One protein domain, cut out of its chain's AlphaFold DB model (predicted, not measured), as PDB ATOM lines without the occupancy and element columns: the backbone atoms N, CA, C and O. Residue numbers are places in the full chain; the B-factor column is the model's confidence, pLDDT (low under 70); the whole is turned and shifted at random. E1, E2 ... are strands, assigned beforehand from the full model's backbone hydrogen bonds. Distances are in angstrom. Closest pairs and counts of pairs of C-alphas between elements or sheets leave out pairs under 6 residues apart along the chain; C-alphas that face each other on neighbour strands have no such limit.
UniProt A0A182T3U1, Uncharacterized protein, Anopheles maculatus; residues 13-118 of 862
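Overview. This is residues 13 to 118 of the 862 residues of an uncharacterized protein of Anopheles maculatus (UniProt A0A182T3U1). What is the shape? With little regular structure, loops join four small hairpins: E3-E4, E5-E6 and E7-E8 in a row, E1-E2 apart from it. What builds it? The printed part has 106 residues, 40 in antiparallel strand pairs, E1 to E8 in order, with no named helix: all strand. It is only just compact, close to loose, with radius of gyration of the C-alphas 15.4 A and spans 42 by 36 by 20 A.

Arrangement. Which strands pair first? E1, residues 22 to 26, and E2, 29 to 33, form a hairpin; N 24 and O 31 are 2.8 A apart. What follows E6? E6, residues 95 to 100, and E8, 115 to 117, have closest C-alphas Cys 100 and Cys 115, 5.7 A apart.

Along the chain. Which others? E3 is 63 to 68, E4 71 to 76, E5 87 to 92, E7 104 to 106. Where does E1 begin? C-alpha 22 is at (155.655, 132.820, 180.883), and E8 ends at C-alpha 117, (145.485, 103.526, 187.127).

Size, cuts and confidence. Which link is long? E2 to E3, 29 residues, is. Where is confidence low? 27 residues are under 70, among them 48 to 54.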
ATOM      1  N   LYS A  13     161.126 127.198 173.270       72.38
ATOM      2  CA  LYS A  13     161.761 127.978 172.188       72.38
ATOM      3  C   LYS A  13     160.788 128.320 171.055       72.38
ATOM      4  O   LYS A  13     161.015 129.312 170.372       72.38
ATOM      5  N   GLU A  14     159.701 127.567 170.905       74.06
ATOM      6  CA  GLU A  14     158.694 127.761 169.847       74.06
ATOM      7  C   GLU A  14     157.549 128.703 170.268       74.06
ATOM      8  O   GLU A  14     156.561 128.844 169.558       74.06
ATOM      9  N   ARG A  15     157.692 129.385 171.417       71.62
ATOM     10  CA  ARG A  15     156.704 130.315 172.008       71.62
ATOM     11  C   ARG A  15     155.264 129.750 172.052       71.62
ATOM     12  O   ARG A  15     154.342 130.418 171.596       71.62
ATOM     13  N   PRO A  16     155.038 128.574 172.666       78.00
ATOM     14  CA  PRO A  16     153.734 127.900 172.664       78.00
ATOM     15  C   PRO A  16     152.710 128.466 173.673       78.00
ATOM     16  O   PRO A  16     151.667 127.855 173.889       78.00
ATOM     17  N   CYS A  17     153.013 129.586 174.340       81.94
ATOM     18  CA  CYS A  17     152.128 130.235 175.313       81.94
ATOM     19  C   CYS A  17     151.520 131.510 174.723       81.94
ATOM     20  O   CYS A  17     152.178 132.206 173.946       81.94
ATOM     21  N   ALA A  18     150.302 131.846 175.144       78.50
ATOM     22  CA  ALA A  18     149.596 133.037 174.691       78.50
ATOM     23  C   ALA A  18     150.254 134.345 175.191       78.50
ATOM     24  O   ALA A  18     151.133 134.352 176.058       78.50
ATOM     25  N   SER A  19     149.838 135.481 174.626       79.69
ATOM     26  CA  SER A  19     150.410 136.812 174.886       79.69
ATOM     27  C   SER A  19     150.544 137.121 176.387       79.69
ATOM     28  O   SER A  19     149.606 136.917 177.149       79.69
ATOM     29  N   ASN A  20     151.699 137.648 176.815       71.56
ATOM     30  CA  ASN A  20     152.044 137.985 178.213       71.56
ATOM     31  C   ASN A  20     152.150 136.806 179.211       71.56
ATOM     32  O   ASN A  20     152.328 137.049 180.406       71.56
ATOM     33  N   ALA A  21     152.108 135.547 178.759       78.75
ATOM     34  CA  ALA A  21     152.353 134.369 179.597       78.75
ATOM     35  C   ALA A  21     153.834 133.937 179.603       78.75
ATOM     36  O   ALA A  21     154.558 134.086 178.616       78.75
ATOM     37  N   LYS A  22     154.295 133.356 180.719       81.62
ATOM     38  CA  LYS A  22     155.655 132.820 180.883       81.62
ATOM     39  C   LYS A  22     155.666 131.305 180.663       81.62
ATOM     40  O   LYS A  22     154.932 130.582 181.331       81.62
ATOM     41  N   CYS A  23     156.534 130.831 179.769       81.31
ATOM     42  CA  CYS A  23     156.732 129.405 179.488       81.31
ATOM     43  C   CYS A  23     157.848 128.801 180.358       81.31
ATOM     44  O   CYS A  23     158.927 129.390 180.471       81.31
ATOM     45  N   ARG A  24     157.629 127.605 180.923       80.31
ATOM     46  CA  ARG A  24     158.646 126.801 181.625       80.31
ATOM     47  C   ARG A  24     158.626 125.351 181.134       80.31
ATOM     48  O   ARG A  24     157.585 124.705 181.171       80.31
ATOM     49  N   ASN A  25     159.776 124.820 180.715       66.62
ATOM     50  CA  ASN A  25     159.889 123.415 180.304       66.62
ATOM     51  C   ASN A  25     159.762 122.473 181.520       66.62
ATOM     52  O   ASN A  25     160.298 122.764 182.592       66.62
ATOM     53  N   SER A  26     159.098 121.332 181.341       66.25
ATOM     54  CA  SER A  26     159.025 120.211 182.288       66.25
ATOM     55  C   SER A  26     159.480 118.912 181.599       66.25
ATOM     56  O   SER A  26     159.641 118.872 180.379       66.25
ATOM     57  N   ARG A  27     159.775 117.843 182.358       53.81
ATOM     58  CA  ARG A  27     160.246 116.564 181.784       53.81
ATOM     59  C   ARG A  27     159.171 115.998 180.838       53.81
ATOM     60  O   ARG A  27     158.161 115.489 181.302       53.81
ATOM     61  N   GLY A  28     159.402 116.132 179.530       58.84
ATOM     62  CA  GLY A  28     158.503 115.674 178.466       58.84
ATOM     63  C   GLY A  28     157.373 116.637 178.063       58.84
ATOM     64  O   GLY A  28     156.543 116.235 177.257       58.84
ATOM     65  N   SER A  29     157.308 117.872 178.589       63.03
ATOM     66  CA  SER A  29     156.239 118.844 178.262       63.03
ATOM     67  C   SER A  29     156.639 120.311 178.563       63.03
ATOM     68  O   SER A  29     157.797 120.606 178.869       63.03
ATOM     69  N   TYR A  30     155.695 121.252 178.463       75.75
ATOM     70  CA  TYR A  30     155.845 122.665 178.823       75.75
ATOM     71  C   TYR A  30     154.665 123.158 179.669       75.75
ATOM     72  O   TYR A  30     153.562 122.620 179.600       75.75
ATOM     73  N   ARG A  31     154.897 124.188 180.488       74.94
ATOM     74  CA  ARG A  31     153.870 124.847 181.300       74.94
ATOM     75  C   ARG A  31     153.850 126.343 181.013       74.94
ATOM     76  O   ARG A  31     154.895 126.987 181.093       74.94
ATOM     77  N   CYS A  32     152.673 126.887 180.737       79.00
ATOM     78  CA  CYS A  32     152.425 128.318 180.624       79.00
ATOM     79  C   CYS A  32     151.791 128.832 181.924       79.00
ATOM     80  O   CYS A  32     150.890 128.201 182.471       79.00
ATOM     81  N   SER A  33     152.277 129.962 182.435       74.44
ATOM     82  CA  SER A  33     151.749 130.611 183.643       74.44
ATOM     83  C   SER A  33     151.747 132.125 183.480       74.44
ATOM     84  O   SER A  33     152.723 132.675 182.958       74.44
ATOM     85  N   CYS A  34     150.713 132.807 183.967       73.19
ATOM     86  CA  CYS A  34     150.726 134.264 184.022       73.19
ATOM     87  C   CYS A  34     151.708 134.763 185.097       73.19
ATOM     88  O   CYS A  34     151.752 134.202 186.194       73.19
ATOM     89  N   PRO A  35     152.550 135.766 184.792       71.06
ATOM     90  CA  PRO A  35     153.391 136.419 185.790       71.06
ATOM     91  C   PRO A  35     152.559 137.089 186.893       71.06
ATOM     92  O   PRO A  35     151.412 137.469 186.667       71.06
ATOM     93  N   THR A  36     153.160 137.271 188.070       64.75
ATOM     94  CA  THR A  36     152.519 137.874 189.248       64.75
ATOM     95  C   THR A  36     151.861 139.219 188.909       64.75
ATOM     96  O   THR A  36     152.527 140.114 188.390       64.75
ATOM     97  N   GLY A  37     150.558 139.356 189.196       58.47
ATOM     98  CA  GLY A  37     149.760 140.562 188.913       58.47
ATOM     99  C   GLY A  37     148.986 140.558 187.583       58.47
ATOM    100  O   GLY A  37     148.342 141.555 187.250       58.47
ATOM    101  N   LEU A  38     149.024 139.459 186.820       68.56
ATOM    102  CA  LEU A  38     148.240 139.267 185.597       68.56
ATOM    103  C   LEU A  38     147.356 138.013 185.710       68.56
ATOM    104  O   LEU A  38     147.797 136.994 186.239       68.56
ATOM    105  N   VAL A  39     146.139 138.070 185.164       63.66
ATOM    106  CA  VAL A  39     145.139 136.987 185.162       63.66
ATOM    107  C   VAL A  39     144.630 136.712 183.738       63.66
ATOM    108  O   VAL A  39     144.640 137.602 182.885       63.66
ATOM    109  N   GLY A  40     144.220 135.473 183.458       67.88
ATOM    110  CA  GLY A  40     143.791 135.007 182.130       67.88
ATOM    111  C   GLY A  40     144.326 133.609 181.804       67.88
ATOM    112  O   GLY A  40     145.082 133.043 182.592       67.88
ATOM    113  N   ASP A  41     143.946 133.049 180.654       67.88
ATOM    114  CA  ASP A  41     144.421 131.729 180.217       67.88
ATOM    115  C   ASP A  41     145.810 131.837 179.553       67.88
ATOM    116  O   ASP A  41     145.928 132.396 178.455       67.88
ATOM    117  N   PRO A  42     146.873 131.277 180.157       69.62
ATOM    118  CA  PRO A  42     148.228 131.395 179.638       69.62
ATOM    119  C   PRO A  42     148.507 130.534 178.388       69.62
ATOM    120  O   PRO A  42     149.584 130.681 177.800       69.62
ATOM    121  N   TYR A  43     147.583 129.665 177.959       71.94
ATOM    122  CA  TYR A  43     147.735 128.811 176.773       71.94
ATOM    123  C   TYR A  43     146.977 129.332 175.547       71.94
ATOM    124  O   TYR A  43     147.530 129.265 174.453       71.94
ATOM    125  N   GLN A  44     145.761 129.873 175.703       70.12
ATOM    126  CA  GLN A  44     144.941 130.319 174.560       70.12
ATOM    127  C   GLN A  44     144.511 131.798 174.626       70.12
ATOM    128  O   GLN A  44     144.513 132.473 173.598       70.12
ATOM    129  N   GLY A  45     144.183 132.331 175.810       65.69
ATOM    130  CA  GLY A  45     143.561 133.662 175.973       65.69
ATOM    131  C   GLY A  45     144.498 134.836 176.312       65.69
ATOM    132  O   GLY A  45     144.097 135.997 176.196       65.69
ATOM    133  N   GLY A  46     145.740 134.555 176.709       72.19
ATOM    134  CA  GLY A  46     146.744 135.538 177.123       72.19
ATOM    135  C   GLY A  46     146.527 136.100 178.535       72.19
ATOM    136  O   GLY A  46     145.439 136.033 179.103       72.19
ATOM    137  N   CYS A  47     147.578 136.685 179.107       74.06
ATOM    138  CA  CYS A  47     147.560 137.279 180.445       74.06
ATOM    139  C   CYS A  47     147.247 138.786 180.379       74.06
ATOM    140  O   CYS A  47     147.905 139.540 179.650       74.06
ATOM    141  N   LYS A  48     146.258 139.241 181.159       64.81
ATOM    142  CA  LYS A  48     145.796 140.641 181.245       64.81
ATOM    143  C   LYS A  48     145.932 141.168 182.678       64.81
ATOM    144  O   LYS A  48     146.044 140.382 183.609       64.81
ATOM    145  N   ARG A  49     145.971 142.493 182.873       62.94
ATOM    146  CA  ARG A  49     146.007 143.087 184.228       62.94
ATOM    147  C   ARG A  49     144.714 142.745 184.966       62.94
ATOM    148  O   ARG A  49     143.653 142.793 184.351       62.94
ATOM    149  N   ALA A  50     144.831 142.379 186.241       55.22
ATOM    150  CA  ALA A  50     143.688 142.092 187.099       55.22
ATOM    151  C   ALA A  50     142.793 143.338 187.183       55.22
ATOM    152  O   ALA A  50     143.231 144.369 187.687       55.22
ATOM    153  N   ALA A  51     141.590 143.254 186.619       56.09
ATOM    154  CA  ALA A  51     140.539 144.230 186.860       56.09
ATOM    155  C   ALA A  51     139.790 143.816 188.134       56.09
ATOM    156  O   ALA A  51     139.585 142.622 188.362       56.09
ATOM    157  N   GLU A  52     139.466 144.806 188.963       61.62
ATOM    158  CA  GLU A  52     138.768 144.683 190.245       61.62
ATOM    159  C   GLU A  52     137.416 143.990 190.032       61.62
ATOM    160  O   GLU A  52     136.553 144.498 189.320       61.62
ATOM    161  N   CYS A  53     137.268 142.788 190.582       69.56
ATOM    162  CA  CYS A  53     136.048 141.993 190.475       69.56
ATOM    163  C   CYS A  53     135.088 142.339 191.623       69.56
ATOM    164  O   CYS A  53     135.536 142.671 192.718       69.56
ATOM    165  N   GLU A  54     133.777 142.228 191.414       68.31
ATOM    166  CA  GLU A  54     132.788 142.321 192.501       68.31
ATOM    167  C   GLU A  54     132.156 140.959 192.799       68.31
ATOM    168  O   GLU A  54     131.755 140.679 193.930       68.31
ATOM    169  N   ARG A  55     132.065 140.100 191.779       74.31
ATOM    170  CA  ARG A  55     131.513 138.744 191.837       74.31
ATOM    171  C   ARG A  55     132.378 137.802 191.004       74.31
ATOM    172  O   ARG A  55     133.087 138.235 190.100       74.31
ATOM    173  N   ASP A  56     132.285 136.499 191.256       74.50
ATOM    174  CA  ASP A  56     133.127 135.497 190.584       74.50
ATOM    175  C   ASP A  56     133.037 135.540 189.053       74.50
ATOM    176  O   ASP A  56     134.041 135.363 188.373       74.50
ATOM    177  N   SER A  57     131.863 135.874 188.508       73.19
ATOM    178  CA  SER A  57     131.632 136.028 187.064       73.19
ATOM    179  C   SER A  57     132.484 137.106 186.394       73.19
ATOM    180  O   SER A  57     132.625 137.101 185.173       73.19
ATOM    181  N   ASP A  58     133.010 138.048 187.177       72.38
ATOM    182  CA  ASP A  58     133.870 139.122 186.681       72.38
ATOM    183  C   ASP A  58     135.315 138.621 186.479       72.38
ATOM    184  O   ASP A  58     136.138 139.277 185.836       72.38
ATOM    185  N   CYS A  59     135.615 137.424 186.991       72.56
ATOM    186  CA  CYS A  59     136.868 136.713 186.816       72.56
ATOM    187  C   CYS A  59     136.792 135.699 185.660       72.56
ATOM    188  O   CYS A  59     135.713 135.273 185.255       72.56
ATOM    189  N   PRO A  60     137.934 135.270 185.093       69.38
ATOM    190  CA  PRO A  60     137.967 134.119 184.189       69.38
ATOM    191  C   PRO A  60     137.377 132.867 184.858       69.38
ATOM    192  O   PRO A  60     137.501 132.720 186.068       69.38
ATOM    193  N   GLU A  61     136.827 131.913 184.093       71.19
ATOM    194  CA  GLU A  61     136.230 130.677 184.654       71.19
ATOM    195  C   GLU A  61     137.184 129.872 185.560       71.19
ATOM    196  O   GLU A  61     136.737 129.044 186.359       71.19
ATOM    197  N   THR A  62     138.495 130.111 185.432       69.94
ATOM    198  CA  THR A  62     139.553 129.493 186.233       69.94
ATOM    199  C   THR A  62     139.863 130.206 187.555       69.94
ATOM    200  O   THR A  62     140.771 129.785 188.268       69.94
ATOM    201  N   ALA A  63     139.176 131.301 187.880       75.94
ATOM    202  CA  ALA A  63     139.453 132.144 189.039       75.94
ATOM    203  C   ALA A  63     138.160 132.619 189.725       75.94
ATOM    204  O   ALA A  63     137.156 132.851 189.058       75.94
ATOM    205  N   GLU A  64     138.209 132.778 191.045       78.19
ATOM    206  CA  GLU A  64     137.145 133.322 191.901       78.19
ATOM    207  C   GLU A  64     137.493 134.752 192.331       78.19
ATOM    208  O   GLU A  64     138.668 135.143 192.337       78.19
ATOM    209  N   CYS A  65     136.485 135.538 192.697       80.62
ATOM    210  CA  CYS A  65     136.686 136.883 193.206       80.62
ATOM    211  C   CYS A  65     136.903 136.854 194.720       80.62
ATOM    212  O   CYS A  65     136.030 136.445 195.481       80.62
ATOM    213  N   VAL A  66     138.072 137.309 195.176       76.31
ATOM    214  CA  VAL A  66     138.450 137.260 196.595       76.31
ATOM    215  C   VAL A  66     138.900 138.625 197.084       76.31
ATOM    216  O   VAL A  66     139.516 139.396 196.348       76.31
ATOM    217  N   GLN A  67     138.616 138.926 198.349       73.94
ATOM    218  CA  GLN A  67     139.139 140.117 199.008       73.94
ATOM    219  C   GLN A  67     140.444 139.794 199.732       73.94
ATOM    220  O   GLN A  67     140.452 139.059 200.719       73.94
ATOM    221  N   GLU A  68     141.546 140.380 199.269       71.19
ATOM    222  CA  GLU A  68     142.842 140.315 199.947       71.19
ATOM    223  C   GLU A  68     143.327 141.736 200.250       71.19
ATOM    224  O   GLU A  68     143.506 142.554 199.349       71.19
ATOM    225  N   ASN A  69     143.542 142.035 201.537       65.50
ATOM    226  CA  ASN A  69     144.006 143.338 202.037       65.50
ATOM    227  C   ASN A  69     143.142 144.543 201.603       65.50
ATOM    228  O   ASN A  69     143.668 145.624 201.358       65.50
ATOM    229  N   GLY A  70     141.819 144.362 201.533       65.94
ATOM    230  CA  GLY A  70     140.862 145.432 201.218       65.94
ATOM    231  C   GLY A  70     140.676 145.727 199.726       65.94
ATOM    232  O   GLY A  70     139.921 146.634 199.392       65.94
ATOM    233  N   GLU A  71     141.310 144.958 198.838       66.06
ATOM    234  CA  GLU A  71     141.130 145.050 197.384       66.06
ATOM    235  C   GLU A  71     140.522 143.746 196.839       66.06
ATOM    236  O   GLU A  71     140.987 142.649 197.171       66.06
ATOM    237  N   SER A  72     139.496 143.855 195.987       70.94
ATOM    238  CA  SER A  72     138.871 142.702 195.327       70.94
ATOM    239  C   SER A  72     139.672 142.283 194.091       70.94
ATOM    240  O   SER A  72     139.850 143.064 193.154       70.94
ATOM    241  N   LYS A  73     140.177 141.046 194.080       74.00
ATOM    242  CA  LYS A  73     141.046 140.513 193.020       74.00
ATOM    243  C   LYS A  73     140.610 139.112 192.607       74.00
ATOM    244  O   LYS A  73     140.191 138.311 193.433       74.00
ATOM    245  N   CYS A  74     140.783 138.792 191.326       74.44
ATOM    246  CA  CYS A  74     140.570 137.438 190.823       74.44
ATOM    247  C   CYS A  74     141.737 136.524 191.210       74.44
ATOM    248  O   CYS A  74     142.867 136.745 190.762       74.44
ATOM    249  N   ARG A  75     141.471 135.485 192.004       79.62
ATOM    250  CA  ARG A  75     142.453 134.477 192.427       79.62
ATOM    251  C   ARG A  75     142.128 133.126 191.802       79.62
ATOM    252  O   ARG A  75     140.974 132.725 191.739       79.62
ATOM    253  N   ASP A  76     143.155 132.423 191.333       76.69
ATOM    254  CA  ASP A  76     143.013 131.073 190.777       76.69
ATOM    255  C   ASP A  76     142.470 130.113 191.850       76.69
ATOM    256  O   ASP A  76     143.083 129.947 192.909       76.69
ATOM    257  N   VAL A  77     141.330 129.482 191.564       81.31
ATOM    258  CA  VAL A  77     140.625 128.585 192.499       81.31
ATOM    259  C   VAL A  77     141.471 127.361 192.858       81.31
ATOM    260  O   VAL A  77     141.354 126.815 193.950       81.31
ATOM    261  N   CYS A  78     142.369 126.938 191.965       81.50
ATOM    262  CA  CYS A  78     143.236 125.782 192.148       81.50
ATOM    263  C   CYS A  78     144.572 126.119 192.828       81.50
ATOM    264  O   CYS A  78     145.387 125.217 193.030       81.50
ATOM    265  N   ALA A  79     144.829 127.381 193.192       78.88
ATOM    266  CA  ALA A  79     146.106 127.784 193.786       78.88
ATOM    267  C   ALA A  79     146.378 127.127 195.154       78.88
ATOM    268  O   ALA A  79     147.527 126.804 195.449       78.88
ATOM    269  N   ASN A  80     145.327 126.901 195.952       74.00
ATOM    270  CA  ASN A  80     145.420 126.376 197.322       74.00
ATOM    271  C   ASN A  80     144.708 125.025 197.518       74.00
ATOM    272  O   ASN A  80     144.570 124.562 198.650       74.00
ATOM    273  N   VAL A  81     144.260 124.376 196.439       81.62
ATOM    274  CA  VAL A  81     143.600 123.066 196.511       81.62
ATOM    275  C   VAL A  81     144.612 121.957 196.254       81.62
ATOM    276  O   VAL A  81     145.243 121.895 195.199       81.62
ATOM    277  N   THR A  82     144.746 121.060 197.231       83.50
ATOM    278  CA  THR A  82     145.589 119.865 197.117       83.50
ATOM    279  C   THR A  82     144.691 118.683 196.781       83.50
ATOM    280  O   THR A  82     143.782 118.372 197.542       83.50
ATOM    281  N   CYS A  83     144.917 118.054 195.631       87.69
ATOM    282  CA  CYS A  83     144.189 116.852 195.224       87.69
ATOM    283  C   CYS A  83     144.973 115.589 195.586       87.69
ATOM    284  O   CYS A  83     146.193 115.650 195.767       87.69
ATOM    285  N   GLY A  84     144.275 114.453 195.655       83.75
ATOM    286  CA  GLY A  84     144.874 113.151 195.941       83.75
ATOM    287  C   GLY A  84     145.956 112.721 194.936       83.75
ATOM    288  O   GLY A  84     146.055 113.288 193.839       83.75
ATOM    289  N   PRO A  85     146.781 111.708 195.268       81.25
ATOM    290  CA  PRO A  85     147.756 111.129 194.345       81.25
ATOM    291  C   PRO A  85     147.153 110.825 192.961       81.25
ATOM    292  O   PRO A  85     146.036 110.332 192.849       81.25
ATOM    293  N   ASN A  86     147.876 111.149 191.883       79.31
ATOM    294  CA  ASN A  86     147.442 111.013 190.477       79.31
ATOM    295  C   ASN A  86     146.160 111.773 190.063       79.31
ATOM    296  O   ASN A  86     145.690 111.608 188.930       79.31
ATOM    297  N   ALA A  87     145.640 112.663 190.908       86.38
ATOM    298  CA  ALA A  87     144.634 113.648 190.532       86.38
ATOM    299  C   ALA A  87     145.274 114.982 190.098       86.38
ATOM    300  O   ALA A  87     146.461 115.255 190.309       86.38
ATOM    301  N   GLU A  88     144.489 115.816 189.428       86.69
ATOM    302  CA  GLU A  88     144.812 117.202 189.111       86.69
ATOM    303  C   GLU A  88     143.628 118.109 189.456       86.69
ATOM    304  O   GLU A  88     142.470 117.727 189.275       86.69
ATOM    305  N   CYS A  89     143.914 119.314 189.949       84.31
ATOM    306  CA  CYS A  89     142.879 120.319 190.160       84.31
ATOM    307  C   CYS A  89     142.466 120.910 188.813       84.31
ATOM    308  O   CYS A  89     143.313 121.333 188.021       84.31
ATOM    309  N   ALA A  90     141.164 120.935 188.554       82.12
ATOM    310  CA  ALA A  90     140.568 121.602 187.417       82.12
ATOM    311  C   ALA A  90     139.573 122.644 187.905       82.12
ATOM    312  O   ALA A  90     138.638 122.339 188.644       82.12
ATOM    313  N   ALA A  91     139.754 123.871 187.440       76.00
ATOM    314  CA  ALA A  91     138.798 124.924 187.695       76.00
ATOM    315  C   ALA A  91     137.569 124.747 186.790       76.00
ATOM    316  O   ALA A  91     137.701 124.578 185.574       76.00
ATOM    317  N   ARG A  92     136.372 124.755 187.379       74.19
ATOM    318  CA  ARG A  92     135.092 124.717 186.662       74.19
ATOM    319  C   ARG A  92     134.143 125.727 187.293       74.19
ATOM    320  O   ARG A  92     133.795 125.580 188.459       74.19
ATOM    321  N   LYS A  93     133.692 126.715 186.507       75.75
ATOM    322  CA  LYS A  93     132.731 127.752 186.931       75.75
ATOM    323  C   LYS A  93     133.121 128.421 188.259       75.75
ATOM    324  O   LYS A  93     132.314 128.451 189.184       75.75
ATOM    325  N   HIS A  94     134.356 128.914 188.349       79.75
ATOM    326  CA  HIS A  94     134.883 129.598 189.538       79.75
ATOM    327  C   HIS A  94     134.999 128.729 190.801       79.75
ATOM    328  O   HIS A  94     135.155 129.259 191.891       79.75
ATOM    329  N   ASN A  95     134.988 127.397 190.677       79.56
ATOM    330  CA  ASN A  95     135.283 126.487 191.782       79.56
ATOM    331  C   ASN A  95     136.394 125.500 191.397       79.56
ATOM    332  O   ASN A  95     136.528 125.116 190.230       79.56
ATOM    333  N   ALA A  96     137.195 125.094 192.376       79.88
ATOM    334  CA  ALA A  96     138.222 124.081 192.216       79.88
ATOM    335  C   ALA A  96     137.646 122.690 192.468       79.88
ATOM    336  O   ALA A  96     137.096 122.406 193.531       79.88
ATOM    337  N   ASP A  97     137.816 121.801 191.493       85.62
ATOM    338  CA  ASP A  97     137.419 120.407 191.622       85.62
ATOM    339  C   ASP A  97     138.587 119.492 191.259       85.62
ATOM    340  O   ASP A  97     139.311 119.715 190.284       85.62
ATOM    341  N   CYS A  98     138.791 118.454 192.059       88.56
ATOM    342  CA  CYS A  98     139.824 117.469 191.788       88.56
ATOM    343  C   CYS A  98     139.292 116.450 190.786       88.56
ATOM    344  O   CYS A  98     138.207 115.903 190.967       88.56
ATOM    345  N   LYS A  99     140.068 116.160 189.741       85.31
ATOM    346  CA  LYS A  99     139.761 115.104 188.768       85.31
ATOM    347  C   LYS A  99     140.970 114.199 188.567       85.31
ATOM    348  O   LYS A  99     142.109 114.655 188.608       85.31
ATOM    349  N   CYS A 100     140.740 112.919 188.303       83.25
ATOM    350  CA  CYS A 100     141.828 112.001 187.982       83.25
ATOM    351  C   CYS A 100     142.499 112.374 186.655       83.25
ATOM    352  O   CYS A 100     141.832 112.781 185.696       83.25
ATOM    353  N   ARG A 101     143.826 112.217 186.582       81.69
ATOM    354  CA  ARG A 101     144.572 112.388 185.326       81.69
ATOM    355  C   ARG A 101     144.135 111.346 184.295       81.69
ATOM    356  O   ARG A 101     143.687 110.253 184.638       81.69
ATOM    357  N   SER A 102     144.297 111.656 183.009       70.44
ATOM    358  CA  SER A 102     143.978 110.716 181.929       70.44
ATOM    359  C   SER A 102     144.758 109.404 182.113       70.44
ATOM    360  O   SER A 102     145.987 109.423 182.120       70.44
ATOM    361  N   ARG A 103     144.021 108.285 182.233       61.72
ATOM    362  CA  ARG A 103     144.452 106.910 182.601       61.72
ATOM    363  C   ARG A 103     144.407 106.539 184.087       61.72
ATOM    364  O   ARG A 103     144.888 105.467 184.426       61.72
ATOM    365  N   PHE A 104     143.774 107.349 184.930       77.75
ATOM    366  CA  PHE A 104     143.509 107.021 186.332       77.75
ATOM    367  C   PHE A 104     142.005 107.158 186.665       77.75
ATOM    368  O   PHE A 104     141.295 107.926 186.009       77.75
ATOM    369  N   GLU A 105     141.508 106.394 187.636       77.06
ATOM    370  CA  GLU A 105     140.147 106.395 188.193       77.06
ATOM    371  C   GLU A 105     140.179 106.216 189.717       77.06
ATOM    372  O   GLU A 105     141.233 105.952 190.276       77.06
ATOM    373  N   GLY A 106     139.060 106.419 190.407       79.25
ATOM    374  CA  GLY A 106     139.008 106.460 191.875       79.25
ATOM    375  C   GLY A 106     138.548 107.821 192.386       79.25
ATOM    376  O   GLY A 106     138.014 108.616 191.607       79.25
ATOM    377  N   ASP A 107     138.730 108.084 193.682       80.75
ATOM    378  CA  ASP A 107     138.329 109.353 194.290       80.75
ATOM    379  C   ASP A 107     139.481 110.376 194.232       80.75
ATOM    380  O   ASP A 107     140.451 110.281 194.989       80.75
ATOM    381  N   PRO A 108     139.399 111.399 193.363       83.06
ATOM    382  CA  PRO A 108     140.447 112.405 193.229       83.06
ATOM    383  C   PRO A 108     140.593 113.331 194.450       83.06
ATOM    384  O   PRO A 108     141.547 114.117 194.488       83.06
ATOM    385  N   LYS A 109     139.671 113.276 195.422       81.81
ATOM    386  CA  LYS A 109     139.701 114.072 196.660       81.81
ATOM    387  C   LYS A 109     140.308 113.321 197.852       81.81
ATOM    388  O   LYS A 109     140.648 113.973 198.837       81.81
ATOM    389  N   ASP A 110     140.505 112.003 197.765       85.25
ATOM    390  CA  ASP A 110     141.195 111.225 198.805       85.25
ATOM    391  C   ASP A 110     142.701 111.543 198.786       85.25
ATOM    392  O   ASP A 110     143.427 111.171 197.865       85.25
ATOM    393  N   LEU A 111     143.187 112.242 199.815       80.38
ATOM    394  CA  LEU A 111     144.589 112.669 199.927       80.38
ATOM    395  C   LEU A 111     145.574 111.509 200.157       80.38
ATOM    396  O   LEU A 111     146.781 111.702 200.003       80.38
ATOM    397  N   THR A 112     145.071 110.329 200.513       75.81
ATOM    398  CA  THR A 112     145.852 109.132 200.847       75.81
ATOM    399  C   THR A 112     145.948 108.185 199.659       75.81
ATOM    400  O   THR A 112     147.053 107.861 199.230       75.81
ATOM    401  N   ASN A 113     144.806 107.771 199.100       72.12
ATOM    402  CA  ASN A 113     144.769 106.788 198.009       72.12
ATOM    403  C   ASN A 113     144.613 107.440 196.628       72.12
ATOM    404  O   ASN A 113     145.159 106.939 195.644       72.12
ATOM    405  N   GLY A 114     143.925 108.582 196.556       83.25
ATOM    406  CA  GLY A 114     143.701 109.345 195.331       83.25
ATOM    407  C   GLY A 114     143.143 108.513 194.177       83.25
ATOM    408  O   GLY A 114     142.276 107.657 194.344       83.25
ATOM    409  N   CYS A 115     143.662 108.772 192.980       81.94
ATOM    410  CA  CYS A 115     143.312 108.034 191.776       81.94
ATOM    411  C   CYS A 115     144.315 106.905 191.491       81.94
ATOM    412  O   CYS A 115     145.532 107.115 191.457       81.94
ATOM    413  N   SER A 116     143.805 105.718 191.186       73.25
ATOM    414  CA  SER A 116     144.555 104.543 190.744       73.25
ATOM    415  C   SER A 116     144.527 104.407 189.213       73.25
ATOM    416  O   SER A 116     143.662 104.983 188.559       73.25
ATOM    417  N   PRO A 117     145.493 103.723 188.576       70.56
ATOM    418  CA  PRO A 117     145.485 103.526 187.127       70.56
ATOM    419  C   PRO A 117     144.227 102.778 186.658       70.56
ATOM    420  O   PRO A 117     143.842 101.783 187.262       70.56
ATOM    421  N   LYS A 118     143.626 103.209 185.545       64.94
ATOM    422  CA  LYS A 118     142.525 102.476 184.904       64.94
ATOM    423  C   LYS A 118     143.016 101.105 184.418       64.94
ATOM    424  O   LYS A 118     144.112 101.059 183.845       64.94
TER     425      LYS A 118